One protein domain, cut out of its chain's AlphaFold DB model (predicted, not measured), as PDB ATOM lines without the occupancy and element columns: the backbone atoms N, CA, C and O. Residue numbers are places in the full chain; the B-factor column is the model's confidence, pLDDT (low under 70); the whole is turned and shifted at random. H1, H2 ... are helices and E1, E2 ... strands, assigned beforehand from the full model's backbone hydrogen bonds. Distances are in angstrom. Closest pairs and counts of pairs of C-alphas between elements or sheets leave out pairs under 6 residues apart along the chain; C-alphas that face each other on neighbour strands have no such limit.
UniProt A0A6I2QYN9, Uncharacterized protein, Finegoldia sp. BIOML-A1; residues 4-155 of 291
ATOM      1  N   ILE A   4      13.072 -45.305  50.321       37.50
ATOM      2  CA  ILE A   4      12.823 -43.967  49.763       37.50
ATOM      3  C   ILE A   4      14.066 -43.067  49.849       37.50
ATOM      4  O   ILE A   4      14.343 -42.346  48.898       37.50
ATOM      5  N   GLN A   5      14.850 -43.135  50.931       41.28
ATOM      6  CA  GLN A   5      16.107 -42.387  51.053       41.28
ATOM      7  C   GLN A   5      17.152 -42.910  50.060       41.28
ATOM      8  O   GLN A   5      17.768 -42.129  49.353       41.28
ATOM      9  N   THR A   6      17.256 -44.232  49.907       43.44
ATOM     10  CA  THR A   6      18.133 -44.865  48.912       43.44
ATOM     11  C   THR A   6      17.718 -44.533  47.475       43.44
ATOM     12  O   THR A   6      18.580 -44.393  46.619       43.44
ATOM     13  N   ILE A   7      16.422 -44.358  47.195       36.19
ATOM     14  CA  ILE A   7      15.932 -43.870  45.899       36.19
ATOM     15  C   ILE A   7      16.260 -42.384  45.708       36.19
ATOM     16  O   ILE A   7      16.778 -42.036  44.659       36.19
ATOM     17  N   LEU A   8      16.054 -41.516  46.702       39.88
ATOM     18  CA  LEU A   8      16.440 -40.097  46.627       39.88
ATOM     19  C   LEU A   8      17.963 -39.897  46.497       39.88
ATOM     20  O   LEU A   8      18.398 -38.974  45.820       39.88
ATOM     21  N   ASP A   9      18.766 -40.805  47.057       50.31
ATOM     22  CA  ASP A   9      20.227 -40.819  46.916       50.31
ATOM     23  C   ASP A   9      20.687 -41.416  45.561       50.31
ATOM     24  O   ASP A   9      21.753 -41.050  45.058       50.31
ATOM     25  N   LYS A  10      19.876 -42.301  44.947       50.03
ATOM     26  CA  LYS A  10      20.092 -42.928  43.619       50.03
ATOM     27  C   LYS A  10      19.514 -42.102  42.450       50.03
ATOM     28  O   LYS A  10      19.974 -42.252  41.316       50.03
ATOM     29  N   LEU A  11      18.552 -41.213  42.707       45.31
ATOM     30  CA  LEU A  11      17.949 -40.267  41.760       45.31
ATOM     31  C   LEU A  11      18.885 -39.070  41.528       45.31
ATOM     32  O   LEU A  11      18.688 -37.977  42.037       45.31
ATOM     33  N   GLY A  12      19.935 -39.299  40.742       56.16
ATOM     34  CA  GLY A  12      20.526 -38.310  39.839       56.16
ATOM     35  C   GLY A  12      20.566 -36.848  40.261       56.16
ATOM     36  O   GLY A  12      19.892 -36.030  39.643       56.16
ATOM     37  N   ASN A  13      21.445 -36.489  41.193       72.06
ATOM     38  CA  ASN A  13      21.766 -35.090  41.448       72.06
ATOM     39  C   ASN A  13      22.592 -34.491  40.281       72.06
ATOM     40  O   ASN A  13      23.810 -34.309  40.380       72.06
ATOM     41  N   ILE A  14      21.962 -34.250  39.131       86.12
ATOM     42  CA  ILE A  14      22.558 -33.451  38.060       86.12
ATOM     43  C   ILE A  14      22.309 -31.988  38.411       86.12
ATOM     44  O   ILE A  14      21.179 -31.507  38.385       86.12
ATOM     45  N   GLN A  15      23.377 -31.279  38.742       89.19
ATOM     46  CA  GLN A  15      23.348 -29.847  38.967       89.19
ATOM     47  C   GLN A  15      23.434 -29.112  37.630       89.19
ATOM     48  O   GLN A  15      24.297 -29.413  36.802       89.19
ATOM     49  N   VAL A  16      22.553 -28.129  37.450       90.69
ATOM     50  CA  VAL A  16      22.504 -27.261  36.274       90.69
ATOM     51  C   VAL A  16      23.128 -25.907  36.601       90.69
ATOM     52  O   VAL A  16      22.767 -25.276  37.594       90.69
ATOM     53  N   ASN A  17      24.011 -25.429  35.728       90.25
ATOM     54  CA  ASN A  17      24.437 -24.035  35.680       90.25
ATOM     55  C   ASN A  17      24.272 -23.483  34.254       90.25
ATOM     56  O   ASN A  17      25.124 -23.675  33.383       90.25
ATOM     57  N   ASN A  18      23.177 -22.754  34.031       90.19
ATOM     58  CA  ASN A  18      22.838 -22.182  32.726       90.19
ATOM     59  C   ASN A  18      23.872 -21.160  32.232       90.19
ATOM     60  O   ASN A  18      24.115 -21.080  31.031       90.19
ATOM     61  N   SER A  19      24.549 -20.446  33.139       86.44
ATOM     62  CA  SER A  19      25.585 -19.463  32.789       86.44
ATOM     63  C   SER A  19      26.832 -20.081  32.154       86.44
ATOM     64  O   SER A  19      27.621 -19.365  31.544       86.44
ATOM     65  N   LEU A  20      27.012 -21.396  32.277       89.12
ATOM     66  CA  LEU A  20      28.113 -22.120  31.646       89.12
ATOM     67  C   LEU A  20      27.701 -22.780  30.322       89.12
ATOM     68  O   LEU A  20      28.554 -23.271  29.583       89.12
ATOM     69  N   CYS A  21      26.408 -22.835  29.996       90.88
ATOM     70  CA  CYS A  21      25.955 -23.564  28.818       90.88
ATOM     71  C   CYS A  21      26.269 -22.793  27.535       90.88
ATOM     72  O   CYS A  21      25.703 -21.735  27.278       90.88
ATOM     73  N   VAL A  22      27.136 -23.376  26.705       89.38
ATOM     74  CA  VAL A  22      27.564 -22.840  25.405       89.38
ATOM     75  C   VAL A  22      26.388 -22.426  24.525       89.38
ATOM     76  O   VAL A  22      26.445 -21.364  23.915       89.38
ATOM     77  N   ASP A  23      25.337 -23.243  24.468       89.81
ATOM     78  CA  ASP A  23      24.189 -22.978  23.602       89.81
ATOM     79  C   ASP A  23      23.341 -21.793  24.082       89.81
ATOM     80  O   ASP A  23      22.894 -20.990  23.263       89.81
ATOM     81  N   LEU A  24      23.190 -21.657  25.406       88.75
ATOM     82  CA  LEU A  24      22.427 -20.578  26.033       88.75
ATOM     83  C   LEU A  24      23.164 -19.238  25.971       88.75
ATOM     84  O   LEU A  24      22.540 -18.203  25.760       88.75
ATOM     85  N   ILE A  25      24.490 -19.239  26.141       86.12
ATOM     86  CA  ILE A  25      25.268 -17.992  26.183       86.12
ATOM     87  C   ILE A  25      25.743 -17.530  24.806       86.12
ATOM     88  O   ILE A  25      26.049 -16.350  24.633       86.12
ATOM     89  N   SER A  26      25.863 -18.441  23.834       84.81
ATOM     90  CA  SER A  26      26.424 -18.113  22.527       84.81
ATOM     91  C   SER A  26      25.350 -17.843  21.483       84.81
ATOM     92  O   SER A  26      24.613 -18.753  21.093       84.81
ATOM     93  N   PRO A  27      25.316 -16.626  20.916       77.75
ATOM     94  CA  PRO A  27      24.440 -16.344  19.788       77.75
ATOM     95  C   PRO A  27      24.913 -17.018  18.491       77.75
ATOM     96  O   PRO A  27      24.129 -17.119  17.559       77.75
ATOM     97  N   LYS A  28      26.162 -17.504  18.408       77.38
ATOM     98  CA  LYS A  28      26.712 -18.168  17.207       77.38
ATOM     99  C   LYS A  28      26.993 -19.659  17.370       77.38
ATOM    100  O   LYS A  28      26.997 -20.388  16.382       77.38
ATOM    101  N   GLY A  29      27.248 -20.093  18.596       78.75
ATOM    102  CA  GLY A  29      27.614 -21.464  18.915       78.75
ATOM    103  C   GLY A  29      26.405 -22.289  19.325       78.75
ATOM    104  O   GLY A  29      25.567 -21.816  20.086       78.75
ATOM    105  N   TYR A  30      26.351 -23.523  18.838       84.75
ATOM    106  CA  TYR A  30      25.332 -24.514  19.153       84.75
ATOM    107  C   TYR A  30      25.947 -25.738  19.833       84.75
ATOM    108  O   TYR A  30      26.955 -26.280  19.362       84.75
ATOM    109  N   CYS A  31      25.319 -26.193  20.920       89.81
ATOM    110  CA  CYS A  31      25.642 -27.455  21.584       89.81
ATOM    111  C   CYS A  31      24.384 -28.094  22.187       89.81
ATOM    112  O   CYS A  31      23.747 -27.531  23.070       89.81
ATOM    113  N   ASN A  32      24.068 -29.312  21.759       91.69
ATOM    114  CA  ASN A  32      22.895 -30.077  22.188       91.69
ATOM    115  C   ASN A  32      23.250 -31.459  22.753       91.69
ATOM    116  O   ASN A  32      22.361 -32.284  22.946       91.69
ATOM    117  N   PHE A  33      24.531 -31.716  23.046       92.88
ATOM    118  CA  PHE A  33      25.012 -33.038  23.464       92.88
ATOM    119  C   PHE A  33      24.166 -33.654  24.586       92.88
ATOM    120  O   PHE A  33      23.871 -34.844  24.549       92.88
ATOM    121  N   CYS A  34      23.776 -32.870  25.596       94.56
ATOM    122  CA  CYS A  34      23.001 -33.372  26.730       94.56
ATOM    123  C   CYS A  34      21.589 -33.827  26.345       94.56
ATOM    124  O   CYS A  34      21.117 -34.811  26.905       94.56
ATOM    125  N   VAL A  35      20.953 -33.141  25.394       94.94
ATOM    126  CA  VAL A  35      19.639 -33.501  24.858       94.94
ATOM    127  C   VAL A  35      19.785 -34.746  23.986       94.94
ATOM    128  O   VAL A  35      19.158 -35.760  24.269       94.94
ATOM    129  N   ASP A  36      20.705 -34.718  23.020       93.25
ATOM    130  CA  ASP A  36      20.928 -35.812  22.062       93.25
ATOM    131  C   ASP A  36      21.369 -37.124  22.725       93.25
ATOM    132  O   ASP A  36      21.083 -38.215  22.232       93.25
ATOM    133  N   SER A  37      22.104 -37.034  23.836       92.81
ATOM    134  CA  SER A  37      22.622 -38.203  24.554       92.81
ATOM    135  C   SER A  37      21.692 -38.722  25.649       92.81
ATOM    136  O   SER A  37      22.027 -39.726  26.280       92.81
ATOM    137  N   CYS A  38      20.547 -38.074  25.901       92.50
ATOM    138  CA  CYS A  38      19.602 -38.497  26.930       92.50
ATOM    139  C   CYS A  38      18.661 -39.598  26.393       92.50
ATOM    140  O   CYS A  38      17.747 -39.300  25.635       92.50
ATOM    141  N   PRO A  39      18.782 -40.867  26.825       90.62
ATOM    142  CA  PRO A  39      17.999 -41.984  26.264       90.62
ATOM    143  C   PRO A  39      16.529 -42.035  26.713       90.62
ATOM    144  O   PRO A  39      15.800 -42.980  26.410       90.62
ATOM    145  N   ILE A  40      16.112 -41.071  27.527       90.81
ATOM    146  CA  ILE A  40      14.781 -40.988  28.136       90.81
ATOM    147  C   ILE A  40      14.170 -39.592  27.967       90.81
ATOM    148  O   ILE A  40      13.190 -39.275  28.639       90.81
ATOM    149  N   ASP A  41      14.766 -38.757  27.109       93.69
ATOM    150  CA  ASP A  41      14.273 -37.420  26.752       93.69
ATOM    151  C   ASP A  41      13.989 -36.515  27.966       93.69
ATOM    152  O   ASP A  41      13.059 -35.698  27.977       93.69
ATOM    153  N   ALA A  42      14.796 -36.683  29.018       93.19
ATOM    154  CA  ALA A  42      14.643 -35.996  30.294       93.19
ATOM    155  C   ALA A  42      15.287 -34.601  30.320       93.19
ATOM    156  O   ALA A  42      15.191 -33.923  31.337       93.19
ATOM    157  N   ILE A  43      15.954 -34.173  29.242       95.00
ATOM    158  CA  ILE A  43      16.641 -32.877  29.161       95.00
ATOM    159  C   ILE A  43      16.075 -32.075  27.989       95.00
ATOM    160  O   ILE A  43      15.988 -32.591  26.875       95.00
ATOM    161  N   SER A  44      15.700 -30.821  28.236       95.12
ATOM    162  CA  SER A  44      15.224 -29.866  27.224       95.12
ATOM    163  C   SER A  44      15.800 -28.468  27.463       95.12
ATOM    164  O   SER A  44      16.316 -28.169  28.540       95.12
ATOM    165  N   PHE A  45      15.718 -27.609  26.444       92.81
ATOM    166  CA  PHE A  45      15.972 -26.174  26.568       92.81
ATOM    167  C   PHE A  45      14.640 -25.424  26.536       92.81
ATOM    168  O   PHE A  45      13.896 -25.539  25.563       92.81
ATOM    169  N   GLU A  46      14.333 -24.660  27.584       91.62
ATOM    170  CA  GLU A  46      13.081 -23.903  27.708       91.62
ATOM    171  C   GLU A  46      13.362 -22.538  28.339       91.62
ATOM    172  O   GLU A  46      14.026 -22.459  29.369       91.62
ATOM    173  N   ASN A  47      12.850 -21.457  27.736       85.88
ATOM    174  CA  ASN A  47      12.980 -20.085  28.250       85.88
ATOM    175  C   ASN A  47      14.411 -19.734  28.708       85.88
ATOM    176  O   ASN A  47      14.593 -19.284  29.834       85.88
ATOM    177  N   GLU A  48      15.422 -19.997  27.873       84.69
ATOM    178  CA  GLU A  48      16.846 -19.755  28.185       84.69
ATOM    179  C   GLU A  48      17.407 -20.575  29.367       84.69
ATOM    180  O   GLU A  48      18.404 -20.202  29.984       84.69
ATOM    181  N   ASN A  49      16.792 -21.712  29.694       90.06
ATOM    182  CA  ASN A  49      17.239 -22.598  30.765       90.06
ATOM    183  C   ASN A  49      17.343 -24.048  30.282       90.06
ATOM    184  O   ASN A  49      16.569 -24.490  29.433       90.06
ATOM    185  N   ILE A  50      18.280 -24.806  30.857       93.81
ATOM    186  CA  ILE A  50      18.270 -26.267  30.762       93.81
ATOM    187  C   ILE A  50      17.263 -26.798  31.783       93.81
ATOM    188  O   ILE A  50      17.379 -26.514  32.977       93.81
ATOM    189  N   ILE A  51      16.305 -27.595  31.322       93.50
ATOM    190  CA  ILE A  51      15.302 -28.255  32.156       93.50
ATOM    191  C   ILE A  51      15.640 -29.738  32.275       93.50
ATOM    192  O   ILE A  51      15.915 -30.399  31.274       93.50
ATOM    193  N   ILE A  52      15.611 -30.252  33.506       92.56
ATOM    194  CA  ILE A  52      15.708 -31.682  33.809       92.56
ATOM    195  C   ILE A  52      14.341 -32.139  34.307       92.56
ATOM    196  O   ILE A  52      13.860 -31.658  35.329       92.56
ATOM    197  N   LYS A  53      13.709 -33.046  33.566       91.12
ATOM    198  CA  LYS A  53      12.378 -33.584  33.860       91.12
ATOM    199  C   LYS A  53      12.447 -34.662  34.945       91.12
ATOM    200  O   LYS A  53      13.452 -35.363  35.070       91.12
ATOM    201  N   ASP A  54      11.330 -34.872  35.638       87.06
ATOM    202  CA  ASP A  54      11.197 -35.842  36.740       87.06
ATOM    203  C   ASP A  54      11.456 -37.298  36.329       87.06
ATOM    204  O   ASP A  54      11.752 -38.146  37.166       87.06
ATOM    205  N   ASN A  55      11.362 -37.608  35.033       86.50
ATOM    206  CA  ASN A  55      11.696 -38.932  34.520       86.50
ATOM    207  C   ASN A  55      13.216 -39.180  34.436       86.50
ATOM    208  O   ASN A  55      13.612 -40.300  34.113       86.50
ATOM    209  N   CYS A  56      14.063 -38.177  34.718       87.38
ATOM    210  CA  CYS A  56      15.513 -38.316  34.792       87.38
ATOM    211  C   CYS A  56      15.917 -39.357  35.839       87.38
ATOM    212  O   CYS A  56      15.581 -39.258  37.015       87.38
ATOM    213  N   ASN A  57      16.719 -40.330  35.421       81.44
ATOM    214  CA  ASN A  57      17.187 -41.402  36.295       81.44
ATOM    215  C   ASN A  57      18.618 -41.200  36.818       81.44
ATOM    216  O   ASN A  57      19.182 -42.107  37.422       81.44
ATOM    217  N   GLY A  58      19.260 -40.069  36.507       83.62
ATOM    218  CA  GLY A  58      20.614 -39.799  36.984       83.62
ATOM    219  C   GLY A  58      21.742 -40.582  36.323       83.62
ATOM    220  O   GLY A  58      22.827 -40.656  36.899       83.62
ATOM    221  N   CYS A  59      21.529 -41.153  35.130       85.19
ATOM    222  CA  CYS A  59      22.544 -41.989  34.478       85.19
ATOM    223  C   CYS A  59      23.896 -41.290  34.249       85.19
ATOM    224  O   CYS A  59      24.899 -41.982  34.155       85.19
ATOM    225  N   GLY A  60      23.951 -39.954  34.172       89.06
ATOM    226  CA  GLY A  60      25.202 -39.187  34.075       89.06
ATOM    227  C   GLY A  60      25.823 -39.107  32.675       89.06
ATOM    228  O   GLY A  60      26.889 -38.518  32.516       89.06
ATOM    229  N   ILE A  61      25.170 -39.639  31.637       91.12
ATOM    230  CA  ILE A  61      25.693 -39.577  30.258       91.12
ATOM    231  C   ILE A  61      25.905 -38.117  29.826       91.12
ATOM    232  O   ILE A  61      26.977 -37.761  29.337       91.12
ATOM    233  N   CYS A  62      24.924 -37.250  30.089       92.94
ATOM    234  CA  CYS A  62      24.949 -35.834  29.723       92.94
ATOM    235  C   CYS A  62      26.063 -35.028  30.418       92.94
ATOM    236  O   CYS A  62      26.545 -34.046  29.855       92.94
ATOM    237  N   THR A  63      26.502 -35.440  31.614       91.50
ATOM    238  CA  THR A  63      27.578 -34.764  32.355       91.50
ATOM    239  C   THR A  63      28.957 -35.180  31.843       91.50
ATOM    240  O   THR A  63      29.889 -34.382  31.879       91.50
ATOM    241  N   SER A  64      29.080 -36.397  31.295       89.44
ATOM    242  CA  SER A  64      30.357 -37.001  30.874       89.44
ATOM    243  C   SER A  64      31.085 -36.262  29.742       89.44
ATOM    244  O   SER A  64      32.269 -36.496  29.521       89.44
ATOM    245  N   ASN A  65      30.388 -35.396  28.996       88.81
ATOM    246  CA  ASN A  65      30.969 -34.594  27.914       88.81
ATOM    247  C   ASN A  65      30.633 -33.097  28.031       88.81
ATOM    248  O   ASN A  65      30.923 -32.324  27.118       88.81
ATOM    249  N   CYS A  66      30.014 -32.661  29.136       91.00
ATOM    250  CA  CYS A  66      29.722 -31.247  29.355       91.00
ATOM    251  C   CYS A  66      31.011 -30.521  29.770       91.00
ATOM    252  O   CYS A  66      31.248 -30.269  30.948       91.00
ATOM    253  N   LYS A  67      31.865 -30.197  28.793       87.38
ATOM    254  CA  LYS A  67      33.139 -29.498  29.009       87.38
ATOM    255  C   LYS A  67      33.006 -28.204  29.824       87.38
ATOM    256  O   LYS A  67      33.758 -28.070  30.784       87.38
ATOM    257  N   PRO A  68      32.036 -27.301  29.566       87.44
ATOM    258  CA  PRO A  68      31.887 -26.105  30.390       87.44
ATOM    259  C   PRO A  68      31.263 -26.378  31.766       87.44
ATOM    260  O   PRO A  68      31.103 -25.441  32.531       87.44
ATOM    261  N   LYS A  69      30.904 -27.629  32.091       89.56
ATOM    262  CA  LYS A  69      30.285 -28.045  33.363       89.56
ATOM    263  C   LYS A  69      28.965 -27.340  33.687       89.56
ATOM    264  O   LYS A  69      28.571 -27.233  34.843       89.56
ATOM    265  N   ALA A  70      28.220 -26.966  32.643       92.06
ATOM    266  CA  ALA A  70      26.820 -26.559  32.756       92.06
ATOM    267  C   ALA A  70      25.922 -27.671  33.322       92.06
ATOM    268  O   ALA A  70      24.882 -27.380  33.903       92.06
ATOM    269  N   LEU A  71      26.325 -28.934  33.161       92.38
ATOM    270  CA  LEU A  71      25.731 -30.091  33.819       92.38
ATOM    271  C   LEU A  71      26.820 -30.842  34.579       92.38
ATOM    272  O   LEU A  71      27.783 -31.316  33.973       92.38
ATOM    273  N   THR A  72      26.638 -30.987  35.889       89.50
ATOM    274  CA  THR A  72      27.588 -31.673  36.771       89.50
ATOM    275  C   THR A  72      26.871 -32.731  37.590       89.50
ATOM    276  O   THR A  72      25.809 -32.477  38.149       89.50
ATOM    277  N   LYS A  73      27.449 -33.929  37.686       86.88
ATOM    278  CA  LYS A  73      26.960 -34.963  38.602       86.88
ATOM    279  C   LYS A  73      27.564 -34.709  39.982       86.88
ATOM    280  O   LYS A  73      28.783 -34.588  40.076       86.88
ATOM    281  N   ILE A  74      26.748 -34.635  41.035       83.06
ATOM    282  CA  ILE A  74      27.267 -34.405  42.400       83.06
ATOM    283  C   ILE A  74      27.306 -35.666  43.269       83.06
ATOM    284  O   ILE A  74      27.966 -35.650  44.303       83.06
ATOM    285  N   ASN A  75      26.655 -36.763  42.860       76.88
ATOM    286  CA  ASN A  75      26.702 -38.020  43.609       76.88
ATOM    287  C   ASN A  75      26.860 -39.269  42.712       76.88
ATOM    288  O   ASN A  75      25.898 -39.682  42.057       76.88
ATOM    289  N   PRO A  76      28.057 -39.878  42.659       77.88
ATOM    290  CA  PRO A  76      29.339 -39.259  43.003       77.88
ATOM    291  C   PRO A  76      29.721 -38.156  41.997       77.88
ATOM    292  O   PRO A  76      29.268 -38.161  40.848       77.88
ATOM    293  N   THR A  77      30.577 -37.224  42.424       83.19
ATOM    294  CA  THR A  77      31.347 -36.348  41.517       83.19
ATOM    295  C   THR A  77      32.363 -37.166  40.710       83.19
ATOM    296  O   THR A  77      32.613 -38.320  41.048       83.19
ATOM    297  N   GLU A  78      33.005 -36.599  39.680       81.44
ATOM    298  CA  GLU A  78      34.096 -37.293  38.953       81.44
ATOM    299  C   GLU A  78      35.215 -37.749  39.910       81.44
ATOM    300  O   GLU A  78      35.589 -38.922  39.917       81.44
ATOM    301  N   LYS A  79      35.653 -36.860  40.816       84.00
ATOM    302  CA  LYS A  79      36.626 -37.189  41.871       84.00
ATOM    303  C   LYS A  79      36.121 -38.281  42.812       84.00
ATOM    304  O   LYS A  79      36.857 -39.217  43.120       84.00
ATOM    305  N   GLY A  80      34.863 -38.187  43.246       83.50
ATOM    306  CA  GLY A  80      34.233 -39.221  44.067       83.50
ATOM    307  C   GLY A  80      34.180 -40.575  43.358       83.50
ATOM    308  O   GLY A  80      34.444 -41.597  43.982       83.50
ATOM    309  N   LEU A  81      33.907 -40.578  42.051       81.94
ATOM    310  CA  LEU A  81      33.810 -41.786  41.242       81.94
ATOM    311  C   LEU A  81      35.161 -42.483  41.107       81.94
ATOM    312  O   LEU A  81      35.241 -43.676  41.377       81.94
ATOM    313  N   ILE A  82      36.234 -41.763  40.768       82.75
ATOM    314  CA  ILE A  82      37.566 -42.388  40.732       82.75
ATOM    315  C   ILE A  82      37.988 -42.892  42.108       82.75
ATOM    316  O   ILE A  82      38.530 -43.987  42.195       82.75
ATOM    317  N   ASN A  83      37.717 -42.160  43.191       83.56
ATOM    318  CA  ASN A  83      38.044 -42.647  44.533       83.56
ATOM    319  C   ASN A  83      37.267 -43.927  44.888       83.56
ATOM    320  O   ASN A  83      37.818 -44.841  45.506       83.56
ATOM    321  N   ALA A  84      36.005 -44.021  44.465       81.31
ATOM    322  CA  ALA A  84      35.196 -45.224  44.624       81.31
ATOM    323  C   ALA A  84      35.729 -46.404  43.789       81.31
ATOM    324  O   ALA A  84      35.752 -47.530  44.279       81.31
ATOM    325  N   ILE A  85      36.224 -46.148  42.573       79.94
ATOM    326  CA  ILE A  85      36.876 -47.159  41.726       79.94
ATOM    327  C   ILE A  85      38.191 -47.629  42.366       79.94
ATOM    328  O   ILE A  85      38.384 -48.825  42.571       79.94
ATOM    329  N   LYS A  86      39.061 -46.693  42.778       83.00
ATOM    330  CA  LYS A  86      40.342 -46.964  43.463       83.00
ATOM    331  C   LYS A  86      40.168 -47.845  44.701       83.00
ATOM    332  O   LYS A  86      40.991 -48.714  44.967       83.00
ATOM    333  N   SER A  87      39.102 -47.614  45.466       82.25
ATOM    334  CA  SER A  87      38.794 -48.362  46.692       82.25
ATOM    335  C   SER A  87      38.013 -49.661  46.459       82.25
ATOM    336  O   SER A  87      37.694 -50.336  47.435       82.25
ATOM    337  N   ARG A  88      37.701 -50.014  45.200       76.44
ATOM    338  CA  ARG A  88      36.808 -51.130  44.826       76.44
ATOM    339  C   ARG A  88      35.407 -51.030  45.453       76.44
ATOM    340  O   ARG A  88      34.695 -52.022  45.535       76.44
ATOM    341  N   TYR A  89      35.003 -49.834  45.887       74.81
ATOM    342  CA  TYR A  89      33.656 -49.570  46.390       74.81
ATOM    343  C   TYR A  89      32.624 -49.606  45.253       74.81
ATOM    344  O   TYR A  89      31.515 -50.094  45.440       74.81
ATOM    345  N   ILE A  90      33.018 -49.142  44.061       71.31
ATOM    346  CA  ILE A  90      32.273 -49.351  42.814       71.31
ATOM    347  C   ILE A  90      33.161 -50.156  41.868       71.31
ATOM    348  O   ILE A  90      34.147 -49.641  41.345       71.31
ATOM    349  N   ASP A  91      32.794 -51.412  41.635       68.62
ATOM    350  CA  ASP A  91      33.507 -52.353  40.765       68.62
ATOM    351  C   ASP A  91      32.642 -52.888  39.607       68.62
ATOM    352  O   ASP A  91      33.161 -53.533  38.696       68.62
ATOM    353  N   LYS A  92      31.335 -52.579  39.607       70.75
ATOM    354  CA  LYS A  92      30.354 -53.011  38.601       70.75
ATOM    355  C   LYS A  92      29.753 -51.827  37.855       70.75
ATOM    356  O   LYS A  92      29.083 -50.966  38.433       70.75
ATOM    357  N   PHE A  93      29.924 -51.833  36.537       72.50
ATOM    358  CA  PHE A  93      29.425 -50.782  35.661       72.50
ATOM    359  C   PHE A  93      28.410 -51.351  34.669       72.50
ATOM    360  O   PHE A  93      28.747 -51.853  33.600       72.50
ATOM    361  N   ASP A  94      27.135 -51.262  35.047       69.56
ATOM    362  CA  ASP A  94      25.982 -51.511  34.182       69.56
ATOM    363  C   ASP A  94      24.794 -50.609  34.596       69.56
ATOM    364  O   ASP A  94      24.950 -49.654  35.363       69.56
ATOM    365  N   CYS A  95      23.602 -50.818  34.032       65.19
ATOM    366  CA  CYS A  95      22.444 -49.981  34.344       65.19
ATOM    367  C   CYS A  95      21.938 -50.197  35.786       65.19
ATOM    368  O   CYS A  95      21.336 -51.226  36.089       65.19
ATOM    369  N   ASN A  96      22.080 -49.164  36.626       59.25
ATOM    370  CA  ASN A  96      21.590 -49.106  38.015       59.25
ATOM    371  C   ASN A  96      20.059 -49.233  38.164       59.25
ATOM    372  O   ASN A  96      19.552 -49.294  39.277       59.25
ATOM    373  N   ILE A  97      19.308 -49.217  37.057       56.38
ATOM    374  CA  ILE A  97      17.837 -49.274  37.072       56.38
ATOM    375  C   ILE A  97      17.333 -50.653  37.518       56.38
ATOM    376  O   ILE A  97      16.254 -50.737  38.097       56.38
ATOM    377  N   ASP A  98      18.123 -51.710  37.310       52.56
ATOM    378  CA  ASP A  98      17.668 -53.094  37.489       52.56
ATOM    379  C   ASP A  98      18.316 -53.816  38.690       52.56
ATOM    380  O   ASP A  98      18.176 -55.033  38.809       52.56
ATOM    381  N   SER A  99      19.067 -53.121  39.558       55.22
ATOM    382  CA  SER A  99      19.819 -53.767  40.648       55.22
ATOM    383  C   SER A  99      19.686 -53.079  42.006       55.22
ATOM    384  O   SER A  99      19.708 -51.854  42.119       55.22
ATOM    385  N   GLU A 100      19.635 -53.889  43.065       56.25
ATOM    386  CA  GLU A 100      19.716 -53.405  44.448       56.25
ATOM    387  C   GLU A 100      21.133 -52.903  44.801       56.25
ATOM    388  O   GLU A 100      21.255 -51.931  45.555       56.25
ATOM    389  N   ASP A 101      22.166 -53.484  44.175       62.50
ATOM    390  CA  ASP A 101      23.584 -53.101  44.291       62.50
ATOM    391  C   ASP A 101      23.871 -51.679  43.776       62.50
ATOM    392  O   ASP A 101      23.165 -51.160  42.908       62.50
ATOM    393  N   GLU A 102      24.957 -51.067  44.255       64.69
ATOM    394  CA  GLU A 102      25.473 -49.807  43.715       64.69
ATOM    395  C   GLU A 102      26.133 -50.031  42.347       64.69
ATOM    396  O   GLU A 102      27.224 -50.590  42.252       64.69
ATOM    397  N   ARG A 103      25.463 -49.608  41.267       72.50
ATOM    398  CA  ARG A 103      25.997 -49.687  39.898       72.50
ATOM    399  C   ARG A 103      26.002 -48.328  39.225       72.50
ATOM    400  O   ARG A 103      25.204 -47.444  39.541       72.50
ATOM    401  N   MET A 104      26.881 -48.168  38.241       77.81
ATOM    402  CA  MET A 104      26.948 -46.952  37.438       77.81
ATOM    403  C   MET A 104      26.928 -47.232  35.942       77.81
ATOM    404  O   MET A 104      27.567 -48.152  35.444       77.81
ATOM    405  N   CYS A 105      26.220 -46.370  35.209       84.56
ATOM    406  CA  CYS A 105      26.209 -46.424  33.756       84.56
ATOM    407  C   CYS A 105      27.625 -46.184  33.216       84.56
ATOM    408  O   CYS A 105      28.217 -45.141  33.487       84.56
ATOM    409  N   VAL A 106      28.124 -47.099  32.384       87.69
ATOM    410  CA  VAL A 106      29.397 -46.941  31.656       87.69
ATOM    411  C   VAL A 106      29.445 -45.654  30.827       87.69
ATOM    412  O   VAL A 106      30.481 -45.007  30.739       87.69
ATOM    413  N   GLY A 107      28.303 -45.205  30.294       89.19
ATOM    414  CA  GLY A 107      28.209 -43.944  29.554       89.19
ATOM    415  C   GLY A 107      28.410 -42.687  30.408       89.19
ATOM    416  O   GLY A 107      28.630 -41.611  29.856       89.19
ATOM    417  N   ALA A 108      28.357 -42.805  31.739       88.75
ATOM    418  CA  ALA A 108      28.684 -41.721  32.665       88.75
ATOM    419  C   ALA A 108      30.193 -41.469  32.777       88.75
ATOM    420  O   ALA A 108      30.595 -40.396  33.224       88.75
ATOM    421  N   LEU A 109      31.021 -42.449  32.403       88.69
ATOM    422  CA  LEU A 109      32.474 -42.367  32.508       88.69
ATOM    423  C   LEU A 109      33.007 -41.418  31.441       88.69
ATOM    424  O   LEU A 109      32.868 -41.684  30.246       88.69
ATOM    425  N   SER A 110      33.601 -40.300  31.862       87.69
ATOM    426  CA  SER A 110      34.288 -39.393  30.944       87.69
ATOM    427  C   SER A 110      35.521 -40.078  30.342       87.69
ATOM    428  O   SER A 110      36.002 -41.083  30.868       87.69
ATOM    429  N   LYS A 111      36.043 -39.545  29.230       86.50
ATOM    430  CA  LYS A 111      37.226 -40.117  28.563       86.50
ATOM    431  C   LYS A 111      38.402 -40.205  29.527       86.50
ATOM    432  O   LYS A 111      39.109 -41.197  29.548       86.50
ATOM    433  N   GLU A 112      38.541 -39.204  30.376       84.19
ATOM    434  CA  GLU A 112      39.635 -39.103  31.314       84.19
ATOM    435  C   GLU A 112      39.559 -40.145  32.447       84.19
ATOM    436  O   GLU A 112      40.580 -40.725  32.818       84.19
ATOM    437  N   ILE A 113      38.354 -40.453  32.947       86.50
ATOM    438  CA  ILE A 113      38.150 -41.556  33.902       86.50
ATOM    439  C   ILE A 113      38.458 -42.900  33.238       86.50
ATOM    440  O   ILE A 113      39.117 -43.747  33.837       86.50
ATOM    441  N   ILE A 114      38.014 -43.088  31.993       88.44
ATOM    442  CA  ILE A 114      38.289 -44.309  31.229       88.44
ATOM    443  C   ILE A 114      39.795 -44.478  31.008       88.44
ATOM    444  O   ILE A 114      40.306 -45.573  31.207       88.44
ATOM    445  N   THR A 115      40.516 -43.411  30.651       86.50
ATOM    446  CA  THR A 115      41.978 -43.440  30.520       86.50
ATOM    447  C   THR A 115      42.641 -43.842  31.833       86.50
ATOM    448  O   THR A 115      43.522 -44.696  31.825       86.50
ATOM    449  N   TYR A 116      42.212 -43.273  32.964       85.88
ATOM    450  CA  TYR A 116      42.747 -43.661  34.269       85.88
ATOM    451  C   TYR A 116      42.562 -45.163  34.529       85.88
ATOM    452  O   TYR A 116      43.531 -45.847  34.856       85.88
ATOM    453  N   ILE A 117      41.343 -45.680  34.336       85.69
ATOM    454  CA  ILE A 117      41.030 -47.108  34.488       85.69
ATOM    455  C   ILE A 117      41.911 -47.948  33.561       85.69
ATOM    456  O   ILE A 117      42.537 -48.897  34.012       85.69
ATOM    457  N   TYR A 118      42.000 -47.572  32.286       84.44
ATOM    458  CA  TYR A 118      42.768 -48.295  31.275       84.44
ATOM    459  C   TYR A 118      44.247 -48.448  31.641       84.44
ATOM    460  O   TYR A 118      44.842 -49.481  31.364       84.44
ATOM    461  N   LEU A 119      44.834 -47.450  32.301       82.25
ATOM    462  CA  LEU A 119      46.237 -47.493  32.717       82.25
ATOM    463  C   LEU A 119      46.467 -48.210  34.059       82.25
ATOM    464  O   LEU A 119      47.595 -48.603  34.341       82.25
ATOM    465  N   ASN A 120      45.438 -48.366  34.901       80.88
ATOM    466  CA  ASN A 120      45.607 -48.783  36.303       80.88
ATOM    467  C   ASN A 120      44.828 -50.048  36.701       80.88
ATOM    468  O   ASN A 120      45.168 -50.674  37.704       80.88
ATOM    469  N   ASP A 121      43.781 -50.426  35.968       77.38
ATOM    470  CA  ASP A 121      42.871 -51.514  36.336       77.38
ATOM    471  C   ASP A 121      42.368 -52.271  35.098       77.38
ATOM    472  O   ASP A 121      41.227 -52.131  34.659       77.38
ATOM    473  N   ASN A 122      43.236 -53.122  34.547       68.94
ATOM    474  CA  ASN A 122      42.926 -53.955  33.380       68.94
ATOM    475  C   ASN A 122      41.751 -54.923  33.620       68.94
ATOM    476  O   ASN A 122      41.113 -55.364  32.665       68.94
ATOM    477  N   GLU A 123      41.451 -55.260  34.879       75.62
ATOM    478  CA  GLU A 123      40.343 -56.152  35.233       75.62
ATOM    479  C   GLU A 123      38.988 -55.433  35.214       75.62
ATOM    480  O   GLU A 123      37.958 -56.084  35.046       75.62
ATOM    481  N   PHE A 124      38.961 -54.099  35.309       78.25
ATOM    482  CA  PHE A 124      37.727 -53.311  35.332       78.25
ATOM    483  C   PHE A 124      36.802 -53.619  34.154       78.25
ATOM    484  O   PHE A 124      35.598 -53.807  34.331       78.25
ATOM    485  N   PHE A 125      37.357 -53.685  32.941       77.31
ATOM    486  CA  PHE A 125      36.564 -53.895  31.729       77.31
ATOM    487  C   PHE A 125      35.903 -55.275  31.694       77.31
ATOM    488  O   PHE A 125      34.840 -55.417  31.101       77.31
ATOM    489  N   SER A 126      36.464 -56.266  32.397       77.38
ATOM    490  CA  SER A 126      35.849 -57.593  32.520       77.38
ATOM    491  C   SER A 126      34.565 -57.595  33.363       77.38
ATOM    492  O   SER A 126      33.746 -58.502  33.233       77.38
ATOM    493  N   ASN A 127      34.345 -56.551  34.173       74.75
ATOM    494  CA  ASN A 127      33.141 -56.383  34.990       74.75
ATOM    495  C   ASN A 127      32.002 -55.654  34.254       74.75
ATOM    496  O   ASN A 127      30.958 -55.373  34.852       74.75
ATOM    497  N   ILE A 128      32.184 -55.332  32.970       81.06
ATOM    498  CA  ILE A 128      31.148 -54.734  32.127       81.06
ATOM    499  C   ILE A 128      30.352 -55.854  31.454       81.06
ATOM    500  O   ILE A 128      30.899 -56.733  30.798       81.06
ATOM    501  N   ASN A 129      29.027 -55.813  31.589       81.88
ATOM    502  CA  ASN A 129      28.149 -56.730  30.869       81.88
ATOM    503  C   ASN A 129      27.806 -56.155  29.485       81.88
ATOM    504  O   ASN A 129      26.825 -55.417  29.336       81.88
ATOM    505  N   ASP A 130      28.631 -56.481  28.489       83.12
ATOM    506  CA  ASP A 130      28.506 -55.981  27.115       83.12
ATOM    507  C   ASP A 130      27.161 -56.339  26.477       83.12
ATOM    508  O   ASP A 130      26.491 -55.462  25.930       83.12
ATOM    509  N   ASP A 131      26.703 -57.586  26.620       84.06
ATOM    510  CA  ASP A 131      25.431 -58.044  26.049       84.06
ATOM    511  C   ASP A 131      24.231 -57.282  26.630       84.06
ATOM    512  O   ASP A 131      23.317 -56.875  25.898       84.06
ATOM    513  N   LYS A 132      24.238 -57.036  27.950       83.50
ATOM    514  CA  LYS A 132      23.210 -56.229  28.623       83.50
ATOM    515  C   LYS A 132      23.256 -54.787  28.122       83.50
ATOM    516  O   LYS A 132      22.210 -54.227  27.800       83.50
ATOM    517  N   CYS A 133      24.437 -54.178  28.034       84.06
ATOM    518  CA  CYS A 133      24.600 -52.789  27.595       84.06
ATOM    519  C   CYS A 133      24.252 -52.586  26.110       84.06
ATOM    520  O   CYS A 133      23.611 -51.589  25.761       84.06
ATOM    521  N   ALA A 134      24.597 -53.544  25.250       84.56
ATOM    522  CA  ALA A 134      24.294 -53.530  23.823       84.56
ATOM    523  C   ALA A 134      22.782 -53.536  23.551       84.56
ATOM    524  O   ALA A 134      22.326 -52.859  22.633       84.56
ATOM    525  N   ASN A 135      21.993 -54.210  24.387       84.62
ATOM    526  CA  ASN A 135      20.536 -54.286  24.242       84.62
ATOM    527  C   ASN A 135      19.771 -53.353  25.200       84.62
ATOM    528  O   ASN A 135      18.542 -53.380  25.263       84.62
ATOM    529  N   CYS A 136      20.482 -52.514  25.957       84.81
ATOM    530  CA  CYS A 136      19.893 -51.629  26.955       84.81
ATOM    531  C   CYS A 136      19.186 -50.425  26.314       84.81
ATOM    532  O   CYS A 136      19.662 -49.851  25.334       84.81
ATOM    533  N   LYS A 137      18.123 -49.923  26.962       82.75
ATOM    534  CA  LYS A 137      17.501 -48.624  26.625       82.75
ATOM    535  C   LYS A 137      18.517 -47.463  26.628       82.75
ATOM    536  O   LYS A 137      18.337 -46.479  25.925       82.75
ATOM    537  N   PHE A 138      19.613 -47.602  27.377       87.31
ATOM    538  CA  PHE A 138      20.707 -46.633  27.510       87.31
ATOM    539  C   PHE A 138      21.888 -46.924  26.565       87.31
ATOM    540  O   PHE A 138      22.984 -46.413  26.790       87.31
ATOM    541  N   ASN A 139      21.694 -47.715  25.499       88.75
ATOM    542  CA  ASN A 139      22.740 -48.098  24.539       88.75
ATOM    543  C   ASN A 139      23.539 -46.899  23.984       88.75
ATOM    544  O   ASN A 139      24.729 -47.040  23.720       88.75
ATOM    545  N   VAL A 140      22.940 -45.705  23.875       90.56
ATOM    546  CA  VAL A 140      23.661 -44.470  23.500       90.56
ATOM    547  C   VAL A 140      24.881 -44.204  24.392       90.56
ATOM    548  O   VAL A 140      25.943 -43.840  23.891       90.56
ATOM    549  N   GLY A 141      24.766 -44.459  25.699       90.44
ATOM    550  CA  GLY A 141      25.870 -44.335  26.646       90.44
ATOM    551  C   GLY A 141      26.945 -45.399  26.435       90.44
ATOM    552  O   GLY A 141      28.127 -45.090  26.521       90.44
ATOM    553  N   TYR A 142      26.552 -46.630  26.098       90.25
ATOM    554  CA  TYR A 142      27.490 -47.712  25.791       90.25
ATOM    555  C   TYR A 142      28.251 -47.468  24.479       90.25
ATOM    556  O   TYR A 142      29.469 -47.600  24.433       90.25
ATOM    557  N   LYS A 143      27.563 -46.994  23.432       91.81
ATOM    558  CA  LYS A 143      28.203 -46.542  22.185       91.81
ATOM    559  C   LYS A 143      29.211 -45.424  22.437       91.81
ATOM    560  O   LYS A 143      30.301 -45.448  21.872       91.81
ATOM    561  N   LEU A 144      28.853 -44.456  23.281       91.25
ATOM    562  CA  LEU A 144      29.747 -43.364  23.662       91.25
ATOM    563  C   LEU A 144      30.974 -43.871  24.433       91.25
ATOM    564  O   LEU A 144      32.087 -43.432  24.156       91.25
ATOM    565  N   PHE A 145      30.776 -44.800  25.368       91.12
ATOM    566  CA  PHE A 145      31.851 -45.453  26.111       91.12
ATOM    567  C   PHE A 145      32.825 -46.186  25.174       91.12
ATOM    568  O   PHE A 145      34.015 -45.881  25.185       91.12
ATOM    569  N   ASN A 146      32.325 -47.047  24.281       89.69
ATOM    570  CA  ASN A 146      33.165 -47.782  23.329       89.69
ATOM    571  C   ASN A 146      33.909 -46.849  22.372       89.69
ATOM    572  O   ASN A 146      35.087 -47.057  22.106       89.69
ATOM    573  N   LYS A 147      33.263 -45.771  21.909       89.75
ATOM    574  CA  LYS A 147      33.938 -44.745  21.105       89.75
ATOM    575  C   LYS A 147      35.151 -44.164  21.844       89.75
ATOM    576  O   LYS A 147      36.209 -44.029  21.242       89.75
ATOM    577  N   ARG A 148      35.018 -43.845  23.137       88.88
ATOM    578  CA  ARG A 148      36.123 -43.314  23.958       88.88
ATOM    579  C   ARG A 148      37.248 -44.331  24.131       88.88
ATOM    580  O   ARG A 148      38.401 -43.936  24.019       88.88
ATOM    581  N   ILE A 149      36.923 -45.606  24.359       86.94
ATOM    582  CA  ILE A 149      37.913 -46.695  24.409       86.94
ATOM    583  C   ILE A 149      38.691 -46.756  23.098       86.94
ATOM    584  O   ILE A 149      39.908 -46.626  23.107       86.94
ATOM    585  N   THR A 150      37.986 -46.819  21.969       87.31
ATOM    586  CA  THR A 150      38.603 -46.834  20.642       87.31
ATOM    587  C   THR A 150      39.481 -45.604  20.402       87.31
ATOM    588  O   THR A 150      40.550 -45.724  19.819       87.31
ATOM    589  N   GLU A 151      39.084 -44.412  20.852       84.19
ATOM    590  CA  GLU A 151      39.928 -43.211  20.766       84.19
ATOM    591  C   GLU A 151      41.176 -43.273  21.664       84.19
ATOM    592  O   GLU A 151      42.209 -42.715  21.296       84.19
ATOM    593  N   ILE A 152      41.081 -43.903  22.840       82.00
ATOM    594  CA  ILE A 152      42.209 -44.105  23.761       82.00
ATOM    595  C   ILE A 152      43.193 -45.118  23.169       82.00
ATOM    596  O   ILE A 152      44.389 -44.846  23.158       82.00
ATOM    597  N   GLU A 153      42.694 -46.236  22.637       81.12
ATOM    598  CA  GLU A 153      43.491 -47.288  21.991       81.12
ATOM    599  C   GLU A 153      44.176 -46.787  20.714       81.12
ATOM    600  O   GLU A 153      45.330 -47.114  20.441       81.12
ATOM    601  N   ASN A 154      43.469 -45.970  19.927       76.50
ATOM    602  CA  ASN A 154      43.933 -45.521  18.620       76.50
ATOM    603  C   ASN A 154      44.829 -44.290  18.653       76.50
ATOM    604  O   ASN A 154      45.075 -43.784  17.565       76.50
ATOM    605  N   SER A 155      45.267 -43.773  19.809       65.06
ATOM    606  CA  SER A 155      45.917 -42.458  19.987       65.06
ATOM    607  C   SER A 155      47.098 -42.160  19.028       65.06
ATOM    608  O   SER A 155      48.269 -42.140  19.404       65.06
TER     609      SER A 155
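What this domain is: This is residues 4 to 155 of the 291 residues of an uncharacterized protein of Finegoldia sp. BIOML-A1 (UniProt A0A6I2QYN9). Two lobes stand side by side: one is loop-rich, with the small hairpin E2 and E3, the short strand pair E1 and E4 and the short helices H2 and H3; the other is helical, with H5 between H4 and the longest helix, H8, and the short helices H6 and H7 leading round from H5 to H8. H1 lies out at the periphery, apart from the other helices. The printed part has 152 residues, with eight named helices and four named strands in the order H1 E1 H2 H3 E2 E3 E4 H4 H5 H6 H7 H8; under half of the residues are in named elements, and the class is mostly helix. Both two-stranded sheets, E2 - E3 and E1 - E4, are antiparallel. The whole is compact, with a radius of gyration of the C-alphas of 15.4 A and spans of 45 by 44 by 29 A.

Where its parts are: E2 is residues 43 to 46, 9.8 A long, and E3 is residues 49 to 52, 9.7 A. E1 is residues 14 to 16 and E4 residues 71 to 73. H2 is residues 22 to 25 and H3 residues 33 to 36. H1, residues 4 to 10, begins at C-alpha 4 (12.823, -43.967, 49.763). H4 is residues 78 to 86, 12.4 A, and H5 residues 111 to 120, 14.3 A. H6 is residues 124 to 127 and H7 residues 130 to 134. H8, residues 139 to 153, is 20.9 A long and ends at C-alpha 153 (43.491, -47.288, 21.991).

How they stand to each other: E2 and E3 form a hairpin, antiparallel at 148 degrees, with N 51 and O 44 2.8 A apart, within hydrogen-bond range. The closest C-alphas of H3 and E2 are those of Val 35 and Ile 43, 5.3 A apart; those of E1 and E3 are Val 16 and Ile 50, 7.0 A apart. E1 and E4 are antiparallel at 150 degrees, with N 15 and O 72 at 2.8 A. The closest C-alphas of H2 and E3, Leu 24 and Asn 49, are 7.3 A apart. H5 and H8 touch, closest at the C-alphas of Lys 111 and Arg 148, 5.7 A, at a steep tilt of 58 degrees, the same way. H4 and H5 are close but not clearly touching, closest at the C-alphas of Ile 82 and Ile 113, 6.9 A, at a shallow tilt of 19 degrees, the same way. H5 and H6 are also close but not clearly touching, with the C-alphas of Ile 117 and Phe 124 closest at 7.1 A. H7 and H8 only just touch, only at the corner, with 3 pairs of C-alphas within 8 A, the closest being Cys 133 and Asn 139 at 5.9 A; H8 does so with residues 139 to 142 alone. H4 and H8 are apart. Every O i to N i+4 pair is within hydrogen-bond range in H1, H4, H5, H7 and H8; H2, H3 and H6 are too short for such a pair.

The domain as a whole: The C-alphas farthest apart, those of Asn 47 and Glu 123, are 45.8 A apart. The printed part has no cut. The links E3 to E4, 18 residues, and H4 to H5, 24 residues, are long. The mean pLDDT of the printed part is 81.5; 21 residues are under 70, among them residues 4 to 12 and 94 to 102, and H1 has a mean of 43.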